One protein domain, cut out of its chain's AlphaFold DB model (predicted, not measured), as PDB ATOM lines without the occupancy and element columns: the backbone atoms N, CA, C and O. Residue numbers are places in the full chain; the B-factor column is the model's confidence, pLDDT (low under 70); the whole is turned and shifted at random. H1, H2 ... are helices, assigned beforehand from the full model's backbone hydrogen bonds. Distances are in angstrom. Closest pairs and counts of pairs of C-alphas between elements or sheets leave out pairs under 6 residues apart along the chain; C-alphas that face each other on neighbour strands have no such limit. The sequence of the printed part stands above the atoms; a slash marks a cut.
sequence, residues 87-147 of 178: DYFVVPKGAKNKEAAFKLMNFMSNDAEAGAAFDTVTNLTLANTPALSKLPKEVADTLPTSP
ATOM      1  N   ASP A  87      55.554 -15.198  38.344       87.88
ATOM      2  CA  ASP A  87      56.812 -14.629  37.868       87.88
ATOM      3  C   ASP A  87      56.930 -13.171  38.317       87.88
ATOM      4  O   ASP A  87      55.940 -12.446  38.443       87.88
ATOM      5  N   TYR A  88      58.167 -12.723  38.524       90.12
ATOM      6  CA  TYR A  88      58.463 -11.381  39.011       90.12
ATOM      7  C   TYR A  88      59.215 -10.582  37.952       90.12
ATOM      8  O   TYR A  88      60.326 -10.936  37.552       90.12
ATOM      9  N   PHE A  89      58.643  -9.451  37.539       91.81
ATOM     10  CA  PHE A  89      59.373  -8.458  36.756       91.81
ATOM     11  C   PHE A  89      60.367  -7.724  37.656       91.81
ATOM     12  O   PHE A  89      59.996  -7.160  38.686       91.81
ATOM     13  N   VAL A  90      61.638  -7.712  37.255       94.75
ATOM     14  CA  VAL A  90      62.722  -7.088  38.021       94.75
ATOM     15  C   VAL A  90      63.484  -6.077  37.171       94.75
ATOM     16  O   VAL A  90      63.717  -6.290  35.983       94.75
ATOM     17  N   VAL A  91      63.928  -4.988  37.801       97.00
ATOM     18  CA  VAL A  91      64.878  -4.037  37.208       97.00
ATOM     19  C   VAL A  91      66.246  -4.273  37.851       97.00
ATOM     20  O   VAL A  91      66.436  -3.904  39.013       97.00
ATOM     21  N   PRO A  92      67.216  -4.881  37.138       96.62
ATOM     22  CA  PRO A  92      68.530  -5.154  37.701       96.62
ATOM     23  C   PRO A  92      69.242  -3.882  38.168       96.62
ATOM     24  O   PRO A  92      69.141  -2.813  37.552       96.62
ATOM     25  N   LYS A  93      70.024  -3.998  39.244       97.06
ATOM     26  CA  LYS A  93      70.862  -2.894  39.723       97.06
ATOM     27  C   LYS A  93      71.832  -2.470  38.614       97.06
ATOM     28  O   LYS A  93      72.564  -3.296  38.080       97.06
ATOM     29  N   GLY A  94      71.840  -1.180  38.282       97.19
ATOM     30  CA  GLY A  94      72.682  -0.632  37.211       97.19
ATOM     31  C   GLY A  94      72.094  -0.745  35.799       97.19
ATOM     32  O   GLY A  94      72.804  -0.473  34.834       97.19
ATOM     33  N   ALA A  95      70.816  -1.120  35.650       97.75
ATOM     34  CA  ALA A  95      70.150  -1.129  34.349       97.75
ATOM     35  C   ALA A  95      70.256   0.240  33.650       97.75
ATOM     36  O   ALA A  95      69.821   1.260  34.189       97.75
ATOM     37  N   LYS A  96      70.791   0.246  32.420       98.06
ATOM     38  CA  LYS A  96      71.006   1.465  31.617       98.06
ATOM     39  C   LYS A  96      69.707   2.229  31.333       98.06
ATOM     40  O   LYS A  96      69.717   3.449  31.272       98.06
ATOM     41  N   ASN A  97      68.591   1.504  31.221       97.69
ATOM     42  CA  ASN A  97      67.278   2.039  30.857       97.69
ATOM     43  C   ASN A  97      66.279   1.964  32.026       97.69
ATOM     44  O   ASN A  97      65.121   1.598  31.832       97.69
ATOM     45  N   LYS A  98      66.727   2.270  33.253       97.81
ATOM     46  CA  LYS A  98      65.923   2.149  34.484       97.81
ATOM     47  C   LYS A  98      64.553   2.830  34.377       97.81
ATOM     48  O   LYS A  98      63.545   2.225  34.722       97.81
ATOM     49  N   GLU A  99      64.510   4.070  33.900       97.94
ATOM     50  CA  GLU A  99      63.261   4.836  33.801       97.94
ATOM     51  C   GLU A  99      62.272   4.204  32.813       97.94
ATOM     52  O   GLU A  99      61.098   4.036  33.133       97.94
ATOM     53  N   ALA A 100      62.750   3.795  31.634       98.31
ATOM     54  CA  ALA A 100      61.917   3.126  30.638       98.31
ATOM     55  C   ALA A 100      61.380   1.783  31.156       98.31
ATOM     56  O   ALA A 100      60.213   1.471  30.934       98.31
ATOM     57  N   ALA A 101      62.194   1.024  31.899       98.12
ATOM     58  CA  ALA A 101      61.757  -0.222  32.523       98.12
ATOM     59  C   ALA A 101      60.615   0.012  33.526       98.12
ATOM     60  O   ALA A 101      59.607  -0.688  33.475       98.12
ATOM     61  N   PHE A 102      60.710   1.040  34.378       97.25
ATOM     62  CA  PHE A 102      59.616   1.381  35.296       97.25
ATOM     63  C   PHE A 102      58.363   1.892  34.579       97.25
ATOM     64  O   PHE A 102      57.260   1.552  34.999       97.25
ATOM     65  N   LYS A 103      58.502   2.649  33.481       97.81
ATOM     66  CA  LYS A 103      57.352   3.048  32.648       97.81
ATOM     67  C   LYS A 103      56.642   1.831  32.052       97.81
ATOM     68  O   LYS A 103      55.416   1.774  32.093       97.81
ATOM     69  N   LEU A 104      57.401   0.851  31.557       96.88
ATOM     70  CA  LEU A 104      56.846  -0.401  31.046       96.88
ATOM     71  C   LEU A 104      56.135  -1.195  32.149       96.88
ATOM     72  O   LEU A 104      54.996  -1.602  31.952       96.88
ATOM     73  N   MET A 105      56.757  -1.366  33.320       95.69
ATOM     74  CA  MET A 105      56.116  -2.049  34.452       95.69
ATOM     75  C   MET A 105      54.830  -1.338  34.887       95.69
ATOM     76  O   MET A 105      53.815  -1.988  35.114       95.69
ATOM     77  N   ASN A 106      54.837  -0.002  34.935       95.12
ATOM     78  CA  ASN A 106      53.643   0.775  35.250       95.12
ATOM     79  C   ASN A 106      52.517   0.538  34.235       95.12
ATOM     80  O   ASN A 106      51.371   0.380  34.643       95.12
ATOM     81  N   PHE A 107      52.838   0.496  32.940       96.06
ATOM     82  CA  PHE A 107      51.875   0.167  31.889       96.06
ATOM     83  C   PHE A 107      51.309  -1.247  32.076       96.06
ATOM     84  O   PHE A 107      50.098  -1.410  32.179       96.06
ATOM     85  N   MET A 108      52.175  -2.253  32.219       94.50
ATOM     86  CA  MET A 108      51.766  -3.656  32.366       94.50
ATOM     87  C   MET A 108      50.869  -3.900  33.588       94.50
ATOM     88  O   MET A 108      49.974  -4.740  33.527       94.50
ATOM     89  N   SER A 109      51.090  -3.169  34.684       92.88
ATOM     90  CA  SER A 109      50.331  -3.323  35.932       92.88
ATOM     91  C   SER A 109      49.052  -2.487  36.020       92.88
ATOM     92  O   SER A 109      48.226  -2.785  36.878       92.88
ATOM     93  N   ASN A 110      48.875  -1.448  35.195       94.75
ATOM     94  CA  ASN A 110      47.763  -0.500  35.373       94.75
ATOM     95  C   ASN A 110      46.905  -0.260  34.128       94.75
ATOM     96  O   ASN A 110      45.788   0.235  34.267       94.75
ATOM     97  N   ASP A 111      47.389  -0.571  32.924       97.06
ATOM     98  CA  ASP A 111      46.588  -0.422  31.711       97.06
ATOM     99  C   ASP A 111      45.598  -1.591  31.603       97.06
ATOM    100  O   ASP A 111      45.998  -2.746  31.423       97.06
ATOM    101  N   ALA A 112      44.309  -1.313  31.805       96.00
ATOM    102  CA  ALA A 112      43.292  -2.354  31.935       96.00
ATOM    103  C   ALA A 112      43.062  -3.105  30.613       96.00
ATOM    104  O   ALA A 112      42.891  -4.322  30.605       96.00
ATOM    105  N   GLU A 113      43.102  -2.395  29.493       96.06
ATOM    106  CA  GLU A 113      42.880  -2.913  28.149       96.06
ATOM    107  C   GLU A 113      44.048  -3.801  27.715       96.06
ATOM    108  O   GLU A 113      43.826  -4.913  27.231       96.06
ATOM    109  N   ALA A 114      45.288  -3.361  27.947       95.12
ATOM    110  CA  ALA A 114      46.472  -4.165  27.673       95.12
ATOM    111  C   ALA A 114      46.530  -5.418  28.555       95.12
ATOM    112  O   ALA A 114      46.823  -6.505  28.052       95.12
ATOM    113  N   GLY A 115      46.217  -5.287  29.850       94.94
ATOM    114  CA  GLY A 115      46.156  -6.424  30.767       94.94
ATOM    115  C   GLY A 115      45.084  -7.436  30.356       94.94
ATOM    116  O   GLY A 115      45.369  -8.624  30.253       94.94
ATOM    117  N   ALA A 116      43.876  -6.976  30.019       94.62
ATOM    118  CA  ALA A 116      42.786  -7.860  29.615       94.62
ATOM    119  C   ALA A 116      43.067  -8.554  28.277       94.62
ATOM    120  O   ALA A 116      42.765  -9.739  28.117       94.62
ATOM    121  N   ALA A 117      43.689  -7.849  27.328       94.00
ATOM    122  CA  ALA A 117      44.143  -8.447  26.079       94.00
ATOM    123  C   ALA A 117      45.205  -9.532  26.329       94.00
ATOM    124  O   ALA A 117      45.112 -10.621  25.759       94.00
ATOM    125  N   PHE A 118      46.177  -9.270  27.207       92.62
ATOM    126  CA  PHE A 118      47.203 -10.245  27.577       92.62
ATOM    127  C   PHE A 118      46.597 -11.498  28.223       92.62
ATOM    128  O   PHE A 118      46.878 -12.614  27.776       92.62
ATOM    129  N   ASP A 119      45.742 -11.324  29.229       91.94
ATOM    130  CA  ASP A 119      45.093 -12.421  29.949       91.94
ATOM    131  C   ASP A 119      44.215 -13.263  29.003       91.94
ATOM    132  O   ASP A 119      44.236 -14.495  29.051       91.94
ATOM    133  N   THR A 120      43.515 -12.615  28.066       89.94
ATOM    134  CA  THR A 120      42.682 -13.290  27.054       89.94
ATOM    135  C   THR A 120      43.510 -14.145  26.096       89.94
ATOM    136  O   THR A 120      43.136 -15.280  25.802       89.94
ATOM    137  N   VAL A 121      44.635 -13.623  25.600       87.31
ATOM    138  CA  VAL A 121      45.471 -14.331  24.615       87.31
ATOM    139  C   VAL A 121      46.270 -15.460  25.261       87.31
ATOM    140  O   VAL A 121      46.465 -16.512  24.654       87.31
ATOM    141  N   THR A 122      46.765 -15.244  26.478       85.88
ATOM    142  CA  THR A 122      47.725 -16.160  27.108       85.88
ATOM    143  C   THR A 122      47.087 -17.127  28.093       85.88
ATOM    144  O   THR A 122      47.682 -18.167  28.376       85.88
ATOM    145  N   ASN A 123      45.904 -16.806  28.629       87.19
ATOM    146  CA  ASN A 123      45.313 -17.476  29.788       87.19
ATOM    147  C   ASN A 123      46.239 -17.477  31.026       87.19
ATOM    148  O   ASN A 123      46.118 -18.321  31.913       87.19
ATOM    149  N   LEU A 124      47.194 -16.547  31.074       87.62
ATOM    150  CA  LEU A 124      47.928 -16.186  32.281       87.62
ATOM    151  C   LEU A 124      47.216 -15.011  32.953       87.62
ATOM    152  O   LEU A 124      46.305 -14.423  32.379       87.62
ATOM    153  N   THR A 125      47.638 -14.670  34.164       85.31
ATOM    154  CA  THR A 125      47.138 -13.482  34.856       85.31
ATOM    155  C   THR A 125      48.298 -12.572  35.206       85.31
ATOM    156  O   THR A 125      49.218 -12.980  35.919       85.31
ATOM    157  N   LEU A 126      48.246 -11.331  34.733       85.44
ATOM    158  CA  LEU A 126      49.099 -10.272  35.265       85.44
ATOM    159  C   LEU A 126      48.544  -9.758  36.594       85.44
ATOM    160  O   LEU A 126      47.335  -9.715  36.810       85.44
ATOM    161  N   ALA A 127      49.425  -9.277  37.470       85.81
ATOM    162  CA  ALA A 127      49.038  -8.507  38.653       85.81
ATOM    163  C   ALA A 127      48.543  -7.094  38.258       85.81
ATOM    164  O   ALA A 127      49.106  -6.080  38.667       85.81
ATOM    165  N   ASN A 128      47.517  -7.045  37.410       91.31
ATOM    166  CA  ASN A 128      46.852  -5.863  36.883       91.31
ATOM    167  C   ASN A 128      45.371  -5.970  37.258       91.31
ATOM    168  O   ASN A 128      44.542  -6.489  36.515       91.31
ATOM    169  N   THR A 129      45.033  -5.526  38.468       89.00
ATOM    170  CA  THR A 129      43.653  -5.606  38.960       89.00
ATOM    171  C   THR A 129      42.658  -4.770  38.145       89.00
ATOM    172  O   THR A 129      41.518  -5.220  38.020       89.00
ATOM    173  N   PRO A 130      43.022  -3.609  37.545       93.44
ATOM    174  CA  PRO A 130      42.119  -2.902  36.631       93.44
ATOM    175  C   PRO A 130      41.624  -3.756  35.452       93.44
ATOM    176  O   PRO A 130      40.443  -3.675  35.099       93.44
ATOM    177  N   ALA A 131      42.485  -4.608  34.881       93.25
ATOM    178  CA  ALA A 131      42.153  -5.465  33.739       93.25
ATOM    179  C   ALA A 131      40.986  -6.428  34.003       93.25
ATOM    180  O   ALA A 131      40.213  -6.720  33.090       93.25
ATOM    181  N   LEU A 132      40.789  -6.860  35.253       89.75
ATOM    182  CA  LEU A 132      39.707  -7.781  35.622       89.75
ATOM    183  C   LEU A 132      38.317  -7.235  35.264       89.75
ATOM    184  O   LEU A 132      37.420  -8.003  34.933       89.75
ATOM    185  N   SER A 133      38.145  -5.908  35.277       92.12
ATOM    186  CA  SER A 133      36.884  -5.248  34.904       92.12
ATOM    187  C   SER A 133      36.597  -5.243  33.396       92.12
ATOM    188  O   SER A 133      35.485  -4.913  32.983       92.12
ATOM    189  N   LYS A 134      37.595  -5.581  32.573       95.69
ATOM    190  CA  LYS A 134      37.533  -5.563  31.106       95.69
ATOM    191  C   LYS A 134      37.446  -6.959  30.498       95.69
ATOM    192  O   LYS A 134      37.183  -7.081  29.305       95.69
ATOM    193  N   LEU A 135      37.664  -8.002  31.297       93.56
ATOM    194  CA  LEU A 135      37.610  -9.379  30.830       93.56
ATOM    195  C   LEU A 135      36.160  -9.837  30.623       93.56
ATOM    196  O   LEU A 135      35.332  -9.674  31.524       93.56
ATOM    197  N   PRO A 136      35.845 -10.482  29.483       92.19
ATOM    198  CA  PRO A 136      34.614 -11.249  29.356       92.19
ATOM    199  C   PRO A 136      34.540 -12.318  30.451       92.19
ATOM    200  O   PRO A 136      35.559 -12.911  30.823       92.19
ATOM    201  N   LYS A 137      33.337 -12.589  30.968       91.19
ATOM    202  CA  LYS A 137      33.145 -13.510  32.100       91.19
ATOM    203  C   LYS A 137      33.706 -14.902  31.804       91.19
ATOM    204  O   LYS A 137      34.333 -15.515  32.661       91.19
ATOM    205  N   GLU A 138      33.490 -15.389  30.593       90.56
ATOM    206  CA  GLU A 138      33.972 -16.672  30.099       90.56
ATOM    207  C   GLU A 138      35.500 -16.777  30.100       90.56
ATOM    208  O   GLU A 138      36.022 -17.861  30.336       90.56
ATOM    209  N   VAL A 139      36.222 -15.667  29.911       90.06
ATOM    210  CA  VAL A 139      37.686 -15.630  30.027       90.06
ATOM    211  C   VAL A 139      38.081 -15.568  31.499       90.06
ATOM    212  O   VAL A 139      38.857 -16.406  31.957       90.06
ATOM    213  N   ALA A 140      37.503 -14.632  32.260       91.62
ATOM    214  CA  ALA A 140      37.813 -14.427  33.677       91.62
ATOM    215  C   ALA A 140      37.588 -15.690  34.530       91.62
ATOM    216  O   ALA A 140      38.352 -15.975  35.450       91.62
ATOM    217  N   ASP A 141      36.568 -16.484  34.204       91.25
ATOM    218  CA  ASP A 141      36.254 -17.747  34.873       91.25
ATOM    219  C   ASP A 141      37.295 -18.856  34.621       91.25
ATOM    220  O   ASP A 141      37.321 -19.841  35.357       91.25
ATOM    221  N   THR A 142      38.129 -18.720  33.585       87.81
ATOM    222  CA  THR A 142      39.169 -19.705  33.228       87.81
ATOM    223  C   THR A 142      40.555 -19.336  33.743       87.81
ATOM    224  O   THR A 142      41.458 -20.170  33.684       87.81
ATOM    225  N   LEU A 143      40.743 -18.104  34.224       90.56
ATOM    226  CA  LEU A 143      42.032 -17.652  34.729       90.56
ATOM    227  C   LEU A 143      42.408 -18.390  36.019       90.56
ATOM    228  O   LEU A 143      41.537 -18.633  36.857       90.56
ATOM    229  N   PRO A 144      43.700 -18.688  36.240       89.50
ATOM    230  CA  PRO A 144      44.146 -19.406  37.435       89.50
ATOM    231  C   PRO A 144      43.929 -18.622  38.741       89.50
ATOM    232  O   PRO A 144      43.955 -19.201  39.819       89.50
ATOM    233  N   THR A 145      43.698 -17.312  38.665       90.25
ATOM    234  CA  THR A 145      43.347 -16.450  39.808       90.25
ATOM    235  C   THR A 145      41.837 -16.295  40.006       90.25
ATOM    236  O   THR A 145      41.402 -15.550  40.886       90.25
ATOM    237  N   SER A 146      41.018 -16.965  39.188       91.75
ATOM    238  CA  SER A 146      39.566 -16.877  39.276       91.75
ATOM    239  C   SER A 146      39.073 -17.368  40.641       91.75
ATOM    240  O   SER A 146      39.444 -18.467  41.062       91.75
ATOM    241  N   PRO A 147      38.142 -16.652  41.301       91.44
ATOM    242  CA  PRO A 147      37.513 -17.130  42.533       91.44
ATOM    243  C   PRO A 147      36.842 -18.504  42.391       91.44
ATOM    244  O   PRO A 147      36.694 -19.219  43.375       91.44
TER     245      PRO A 147
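AT A GLANCE: This is residues 87 to 147 of the 178 residues of the protein "Spermidine/putrescine-binding periplasmic protein 1" of Arthrobacter sp. Hiyo4 (UniProt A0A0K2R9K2). One long helix, H1, leads into a small head of three shorter helices, H2, H3 and H4; residues 87 to 97 turn back into H1, and residues 93 to 98 stick out at the far end. The printed part has 61 residues, 33 of them in four named helices, H1, H2, H3 and H4 in that order along the chain, with no named strand; the class is all helix. The rod is loose, radius of gyration of the C-alphas 13.2 A, spans 42 by 19 by 17 A.

IN THESE COORDINATES: H1, residues 98 to 110, begins at C-alpha 98 (65.923, 2.149, 34.484) and measures 18.4 A. H2 is residues 112 to 122, 15.3 A; H3 129 to 133; H4 137 to 140, ending at C-alpha 140 (37.813, -14.427, 33.677).

HOW THE PARTS SIT: H1, with residues 108 to 109 alone, and H2 only just touch, only at the corner, with 3 pairs of C-alphas within 8 A, closest Met 108 and Gly 115, 6.5 A, about perpendicular at 82 degrees. H3 touches H2, closest C-alphas Ala 112 and Ala 131, 3.8 A. H1 and H4 are apart. Every O i to N i+4 pair is within hydrogen-bond range in H1 and H2; H3 has 0 of 1, but 2 of 2 O i to N i+3; H4 is too short.

THE WHOLE: The printed part has no cut, no long link between helices, and no printed residue under pLDDT 70.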